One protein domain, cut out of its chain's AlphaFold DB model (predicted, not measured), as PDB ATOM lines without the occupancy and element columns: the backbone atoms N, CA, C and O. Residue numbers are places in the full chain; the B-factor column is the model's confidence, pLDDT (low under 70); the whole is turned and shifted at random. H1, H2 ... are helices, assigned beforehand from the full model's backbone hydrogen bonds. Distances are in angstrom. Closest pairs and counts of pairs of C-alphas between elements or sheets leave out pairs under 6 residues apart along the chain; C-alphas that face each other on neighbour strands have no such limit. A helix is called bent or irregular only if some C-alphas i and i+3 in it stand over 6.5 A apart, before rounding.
ATOM      1  N   GLU A  11     126.736 141.432 181.220       79.00
ATOM      2  CA  GLU A  11     125.388 141.663 181.744       79.00
ATOM      3  C   GLU A  11     124.325 140.893 180.956       79.00
ATOM      4  O   GLU A  11     123.529 140.164 181.547       79.00
ATOM      5  N   LEU A  12     124.380 140.959 179.622       77.75
ATOM      6  CA  LEU A  12     123.456 140.234 178.754       77.75
ATOM      7  C   LEU A  12     123.610 138.715 178.912       77.75
ATOM      8  O   LEU A  12     122.621 137.985 178.916       77.75
ATOM      9  N   PHE A  13     124.839 138.227 179.111       76.50
ATOM     10  CA  PHE A  13     125.081 136.819 179.424       76.50
ATOM     11  C   PHE A  13     124.398 136.404 180.735       76.50
ATOM     12  O   PHE A  13     123.737 135.368 180.772       76.50
ATOM     13  N   HIS A  14     124.523 137.205 181.798       76.44
ATOM     14  CA  HIS A  14     123.865 136.915 183.073       76.44
ATOM     15  C   HIS A  14     122.339 136.931 182.950       76.44
ATOM     16  O   HIS A  14     121.692 136.032 183.475       76.44
ATOM     17  N   GLN A  15     121.764 137.894 182.225       82.50
ATOM     18  CA  GLN A  15     120.321 137.943 181.977       82.50
ATOM     19  C   GLN A  15     119.829 136.700 181.226       82.50
ATOM     20  O   GLN A  15     118.848 136.078 181.629       82.50
ATOM     21  N   LEU A  16     120.535 136.292 180.169       78.50
ATOM     22  CA  LEU A  16     120.193 135.092 179.404       78.50
ATOM     23  C   LEU A  16     120.317 133.826 180.259       78.50
ATOM     24  O   LEU A  16     119.411 132.996 180.242       78.50
ATOM     25  N   LEU A  17     121.375 133.716 181.065       76.06
ATOM     26  CA  LEU A  17     121.564 132.588 181.974       76.06
ATOM     27  C   LEU A  17     120.441 132.495 183.019       76.06
ATOM     28  O   LEU A  17     119.912 131.406 183.234       76.06
ATOM     29  N   THR A  18     120.048 133.620 183.623       79.12
ATOM     30  CA  THR A  18     118.917 133.695 184.567       79.12
ATOM     31  C   THR A  18     117.599 133.300 183.902       79.12
ATOM     32  O   THR A  18     116.778 132.626 184.512       79.12
ATOM     33  N   ASN A  19     117.432 133.633 182.621       81.75
ATOM     34  CA  ASN A  19     116.269 133.249 181.820       81.75
ATOM     35  C   ASN A  19     116.331 131.792 181.308       81.75
ATOM     36  O   ASN A  19     115.530 131.403 180.460       81.75
ATOM     37  N   GLY A  20     117.289 130.981 181.775       73.12
ATOM     38  CA  GLY A  20     117.460 129.579 181.371       73.12
ATOM     39  C   GLY A  20     118.120 129.383 180.001       73.12
ATOM     40  O   GLY A  20     118.299 128.251 179.550       73.12
ATOM     41  N   LEU A  21     118.529 130.464 179.331       73.56
ATOM     42  CA  LEU A  21     119.200 130.434 178.036       73.56
ATOM     43  C   LEU A  21     120.715 130.326 178.230       73.56
ATOM     44  O   LEU A  21     121.425 131.318 178.391       73.56
ATOM     45  N   ARG A  22     121.235 129.096 178.156       70.12
ATOM     46  CA  ARG A  22     122.683 128.850 178.164       70.12
ATOM     47  C   ARG A  22     123.321 129.150 176.807       70.12
ATOM     48  O   ARG A  22     122.885 128.688 175.745       70.12
ATOM     49  N   LEU A  23     124.392 129.933 176.861       70.44
ATOM     50  CA  LEU A  23     125.235 130.290 175.727       70.44
ATOM     51  C   LEU A  23     126.491 129.421 175.733       70.44
ATOM     52  O   LEU A  23     127.298 129.490 176.652       70.44
ATOM     53  N   PHE A  24     126.665 128.637 174.671       64.88
ATOM     54  CA  PHE A  24     127.850 127.810 174.454       64.88
ATOM     55  C   PHE A  24     128.807 128.561 173.529       64.88
ATOM     56  O   PHE A  24     128.836 128.347 172.315       64.88
ATOM     57  N   THR A  25     129.551 129.507 174.095       65.38
ATOM     58  CA  THR A  25     130.530 130.327 173.370       65.38
ATOM     59  C   THR A  25     131.865 130.315 174.099       65.38
ATOM     60  O   THR A  25     131.890 130.220 175.323       65.38
ATOM     61  N   ASN A  26     132.977 130.468 173.372       60.19
ATOM     62  CA  ASN A  26     134.265 130.703 174.025       60.19
ATOM     63  C   ASN A  26     134.168 131.987 174.859       60.19
ATOM     64  O   ASN A  26     133.855 133.048 174.317       60.19
ATOM     65  N   LEU A  27     134.427 131.882 176.165       63.56
ATOM     66  CA  LEU A  27     134.462 133.031 177.070       63.56
ATOM     67  C   LEU A  27     135.526 134.034 176.593       63.56
ATOM     68  O   LEU A  27     136.623 133.641 176.176       63.56
ATOM     69  N   ARG A  28     135.225 135.339 176.667       63.66
ATOM     70  CA  ARG A  28     136.277 136.361 176.555       63.66
ATOM     71  C   ARG A  28     137.219 136.238 177.757       63.66
ATOM     72  O   ARG A  28     136.827 135.771 178.823       63.66
ATOM     73  N   LYS A  29     138.470 136.671 177.584       60.72
ATOM     74  CA  LYS A  29     139.550 136.539 178.581       60.72
ATOM     75  C   LYS A  29     139.243 137.244 179.918       60.72
ATOM     76  O   LYS A  29     139.830 136.895 180.934       60.72
ATOM     77  N   ASP A  30     138.329 138.213 179.914       63.84
ATOM     78  CA  ASP A  30     137.830 138.987 181.059       63.84
ATOM     79  C   ASP A  30     136.568 138.391 181.721       63.84
ATOM     80  O   ASP A  30     136.138 138.852 182.782       63.84
ATOM     81  N   MET A  31     135.981 137.337 181.143       63.94
ATOM     82  CA  MET A  31     134.872 136.593 181.738       63.94
ATOM     83  C   MET A  31     135.410 135.406 182.537       63.94
ATOM     84  O   MET A  31     136.154 134.571 182.027       63.94
ATOM     85  N   LYS A  32     135.039 135.322 183.818       56.72
ATOM     86  CA  LYS A  32     135.582 134.293 184.706       56.72
ATOM     87  C   LYS A  32     135.098 132.890 184.294       56.72
ATOM     88  O   LYS A  32     133.917 132.669 184.037       56.72
ATOM     89  N   THR A  33     136.038 131.945 184.262       55.53
ATOM     90  CA  THR A  33     135.925 130.582 183.705       55.53
ATOM     91  C   THR A  33     134.880 129.693 184.382       55.53
ATOM     92  O   THR A  33     134.414 128.736 183.778       55.53
ATOM     93  N   TYR A  34     134.455 130.025 185.603       52.09
ATOM     94  CA  TYR A  34     133.471 129.259 186.379       52.09
ATOM     95  C   TYR A  34     132.042 129.265 185.807       52.09
ATOM     96  O   TYR A  34     131.146 128.675 186.400       52.09
ATOM     97  N   LEU A  35     131.806 129.963 184.695       56.16
ATOM     98  CA  LEU A  35     130.519 129.972 183.998       56.16
ATOM     99  C   LEU A  35     130.362 128.812 183.001       56.16
ATOM    100  O   LEU A  35     129.259 128.621 182.498       56.16
ATOM    101  N   LEU A  36     131.436 128.067 182.708       60.91
ATOM    102  CA  LEU A  36     131.389 126.868 181.871       60.91
ATOM    103  C   LEU A  36     131.533 125.631 182.755       60.91
ATOM    104  O   LEU A  36     132.581 125.419 183.369       60.91
ATOM    105  N   ASP A  37     130.492 124.804 182.793       65.50
ATOM    106  CA  ASP A  37     130.597 123.466 183.365       65.50
ATOM    107  C   ASP A  37     131.524 122.590 182.495       65.50
ATOM    108  O   ASP A  37     131.751 122.856 181.310       65.50
ATOM    109  N   MET A  38     132.065 121.504 183.054       63.97
ATOM    110  CA  MET A  38     132.910 120.563 182.304       63.97
ATOM    111  C   MET A  38     132.198 120.005 181.060       63.97
ATOM    112  O   MET A  38     132.838 119.744 180.034       63.97
ATOM    113  N   GLN A  39     130.871 119.861 181.126       66.75
ATOM    114  CA  GLN A  39     130.038 119.465 179.991       66.75
ATOM    115  C   GLN A  39     130.019 120.527 178.883       66.75
ATOM    116  O   GLN A  39     130.107 120.186 177.701       66.75
ATOM    117  N   ASP A  40     129.978 121.809 179.245       70.00
ATOM    118  CA  ASP A  40     129.928 122.915 178.287       70.00
ATOM    119  C   ASP A  40     131.241 123.003 177.491       70.00
ATOM    120  O   ASP A  40     131.224 123.165 176.268       70.00
ATOM    121  N   ASN A  41     132.384 122.779 178.150       71.25
ATOM    122  CA  ASN A  41     133.687 122.672 177.481       71.25
ATOM    123  C   ASN A  41     133.759 121.477 176.520       71.25
ATOM    124  O   ASN A  41     134.306 121.582 175.419       71.25
ATOM    125  N   ARG A  42     133.174 120.334 176.896       75.44
ATOM    126  CA  ARG A  42     133.106 119.156 176.019       75.44
ATOM    127  C   ARG A  42     132.258 119.425 174.773       75.44
ATOM    128  O   ARG A  42     132.616 118.956 173.691       75.44
ATOM    129  N   LEU A  43     131.166 120.176 174.907       71.94
ATOM    130  CA  LEU A  43     130.315 120.585 173.786       71.94
ATOM    131  C   LEU A  43     131.010 121.608 172.881       71.94
ATOM    132  O   LEU A  43     130.947 121.465 171.661       71.94
ATOM    133  N   LEU A  44     131.740 122.573 173.449       74.69
ATOM    134  CA  LEU A  44     132.558 123.525 172.686       74.69
ATOM    135  C   LEU A  44     133.620 122.818 171.832       74.69
ATOM    136  O   LEU A  44     133.746 123.119 170.647       74.69
ATOM    137  N   ASN A  45     134.307 121.812 172.380       78.50
ATOM    138  CA  ASN A  45     135.280 121.011 171.625       78.50
ATOM    139  C   ASN A  45     134.648 120.229 170.459       78.50
ATOM    140  O   ASN A  45     135.323 119.915 169.482       78.50
ATOM    141  N   LYS A  46     133.349 119.924 170.540       82.06
ATOM    142  CA  LYS A  46     132.589 119.231 169.487       82.06
ATOM    143  C   LYS A  46     131.782 120.182 168.600       82.06
ATOM    144  O   LYS A  46     131.048 119.711 167.731       82.06
ATOM    145  N   ARG A  47     131.912 121.501 168.783       81.25
ATOM    146  CA  ARG A  47     131.075 122.515 168.129       81.25
ATOM    147  C   ARG A  47     131.043 122.373 166.609       81.25
ATOM    148  O   ARG A  47     129.961 122.417 166.043       81.25
ATOM    149  N   SER A  48     132.182 122.107 165.968       82.19
ATOM    150  CA  SER A  48     132.250 121.919 164.510       82.19
ATOM    151  C   SER A  48     131.363 120.765 164.012       82.19
ATOM    152  O   SER A  48     130.638 120.917 163.031       82.19
ATOM    153  N   LEU A  49     131.351 119.630 164.720       88.94
ATOM    154  CA  LEU A  49     130.487 118.495 164.379       88.94
ATOM    155  C   LEU A  49     129.011 118.833 164.605       88.94
ATOM    156  O   LEU A  49     128.174 118.532 163.759       88.94
ATOM    157  N   ILE A  50     128.705 119.485 165.728       84.94
ATOM    158  CA  ILE A  50     127.340 119.901 166.075       84.94
ATOM    159  C   ILE A  50     126.798 120.881 165.023       84.94
ATOM    160  O   ILE A  50     125.686 120.700 164.531       84.94
ATOM    161  N   GLU A  51     127.588 121.884 164.631       83.44
ATOM    162  CA  GLU A  51     127.234 122.856 163.591       83.44
ATOM    163  C   GLU A  51     127.067 122.193 162.220       83.44
ATOM    164  O   GLU A  51     126.121 122.516 161.502       83.44
ATOM    165  N   SER A  52     127.923 121.226 161.873       88.62
ATOM    166  CA  SER A  52     127.816 120.470 160.620       88.62
ATOM    167  C   SER A  52     126.514 119.668 160.542       88.62
ATOM    168  O   SER A  52     125.760 119.796 159.574       88.62
ATOM    169  N   VAL A  53     126.179 118.915 161.597       88.12
ATOM    170  CA  VAL A  53     124.909 118.176 161.680       88.12
ATOM    171  C   VAL A  53     123.726 119.139 161.603       88.12
ATOM    172  O   VAL A  53     122.784 118.902 160.850       88.12
ATOM    173  N   PHE A  54     123.780 120.260 162.324       86.44
ATOM    174  CA  PHE A  54     122.712 121.256 162.308       86.44
ATOM    175  C   PHE A  54     122.521 121.896 160.926       86.44
ATOM    176  O   PHE A  54     121.389 122.137 160.507       86.44
ATOM    177  N   ASN A  55     123.608 122.132 160.192       86.06
ATOM    178  CA  ASN A  55     123.568 122.623 158.818       86.06
ATOM    179  C   ASN A  55     122.912 121.608 157.869       86.06
ATOM    180  O   ASN A  55     122.083 121.993 157.046       86.06
ATOM    181  N   VAL A  56     123.228 120.315 158.011       89.12
ATOM    182  CA  VAL A  56     122.566 119.247 157.243       89.12
ATOM    183  C   VAL A  56     121.078 119.207 157.564       89.12
ATOM    184  O   VAL A  56     120.276 119.287 156.645       89.12
ATOM    185  N   LEU A  57     120.698 119.172 158.846       87.56
ATOM    186  CA  LEU A  57     119.291 119.153 159.256       87.56
ATOM    187  C   LEU A  57     118.538 120.355 158.683       87.56
ATOM    188  O   LEU A  57     117.498 120.185 158.051       87.56
ATOM    189  N   LYS A  58     119.092 121.566 158.817       84.12
ATOM    190  CA  LYS A  58     118.510 122.766 158.207       84.12
ATOM    191  C   LYS A  58     118.323 122.605 156.706       84.12
ATOM    192  O   LYS A  58     117.236 122.893 156.231       84.12
ATOM    193  N   LYS A  59     119.324 122.123 155.966       82.88
ATOM    194  CA  LYS A  59     119.189 121.886 154.521       82.88
ATOM    195  C   LYS A  59     118.119 120.841 154.208       82.88
ATOM    196  O   LYS A  59     117.289 121.083 153.344       82.88
ATOM    197  N   THR A  60     118.095 119.715 154.915       82.88
ATOM    198  CA  THR A  60     117.148 118.619 154.670       82.88
ATOM    199  C   THR A  60     115.698 119.021 154.951       82.88
ATOM    200  O   THR A  60     114.807 118.626 154.202       82.88
ATOM    201  N   TYR A  61     115.443 119.813 155.998       73.50
ATOM    202  CA  TYR A  61     114.091 120.283 156.323       73.50
ATOM    203  C   TYR A  61     113.698 121.564 155.574       73.50
ATOM    204  O   TYR A  61     112.537 121.702 155.211       73.50
ATOM    205  N   ALA A  62     114.636 122.468 155.281       63.25
ATOM    206  CA  ALA A  62     114.354 123.661 154.476       63.25
ATOM    207  C   ALA A  62     114.117 123.320 152.996       63.25
ATOM    208  O   ALA A  62     113.311 123.974 152.347       63.25
ATOM    209  N   PHE A  63     114.760 122.273 152.466       55.53
ATOM    210  CA  PHE A  63     114.525 121.801 151.096       55.53
ATOM    211  C   PHE A  63     113.169 121.096 150.928       55.53
ATOM    212  O   PHE A  63     112.676 120.981 149.818       55.53
ATOM    213  N   ARG A  64     112.537 120.647 152.023       52.69
ATOM    214  CA  ARG A  64     111.185 120.057 152.011       52.69
ATOM    215  C   ARG A  64     110.054 121.093 152.066       52.69
ATOM    216  O   ARG A  64     108.895 120.696 152.073       52.69
TER     217      ARG A  64
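Overview. This is residues 11 to 64 of the 66 residues of the protein "Transposase DDE domain protein" of Orientia tsutsugamushi str. Gilliam (UniProt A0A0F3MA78). The model is a long helical arm, H3, reaching out from a small, loose head in which two short helices, H1 and H2, stay apart and a winding loop joins them. Within that loop, residues 28 to 34 stick out, and the arm, with residues 48 to 64 standing free, makes much of the length. The printed part has 54 residues with three named helices, in the order H1, H2, H3, and no named strand; the class is all helix, with 34 residues in the named helices. The whole is loose, with a radius of gyration of the C-alphas of 14.2 A, and elongated, spanning 42 by 23 by 17 A.

Arrangement. The printed part begins with H1, residues 11 to 18. A long link of 19 residues, 19 to 37, leads from H1 to H2, residues 38 to 45. H1 and H2 are apart, with no C-alpha of the one within 8 A of the other. A tight link of one residue, Lys 46, joins H2 to H3, residues 47 to 64. H2 and H3 meet only through their link. H1 and H3 are apart, again with no C-alpha of the one within 8 A of the other. In H1 and H2 every O i to N i+4 pair is within hydrogen-bond range, and in H3 13 of 14 are.

Along the chain. H1 runs from Glu 11, with its C-alpha at (125.388, 141.663, 181.744), to Thr 18, and measures 10.6 A from first to last C-alpha. H2 runs from Met 38, with its C-alpha at (132.910, 120.563, 182.304), to Asn 45, 10.9 A from first to last C-alpha. H3, the longest helix with 18 residues, runs from Arg 47 to Arg 64, whose C-alpha is at (111.185, 120.057, 152.011), and measures 25.7 A. No helix is bent or irregular.

Size, cuts and confidence. The two C-alphas farthest apart are those of Asp 30, in the long link, and Arg 64, 43.7 A from each other. The C-alphas of Glu 11 and Arg 64, the first and last printed residues, are 39.4 A apart. Without the stretches that stand free, the body has 30 residues and spans 25 by 13 by 13 A. The printed part has no cut. The mean pLDDT of the printed part is 73.0; residues 24 to 39 and 62 to 64 are under 70.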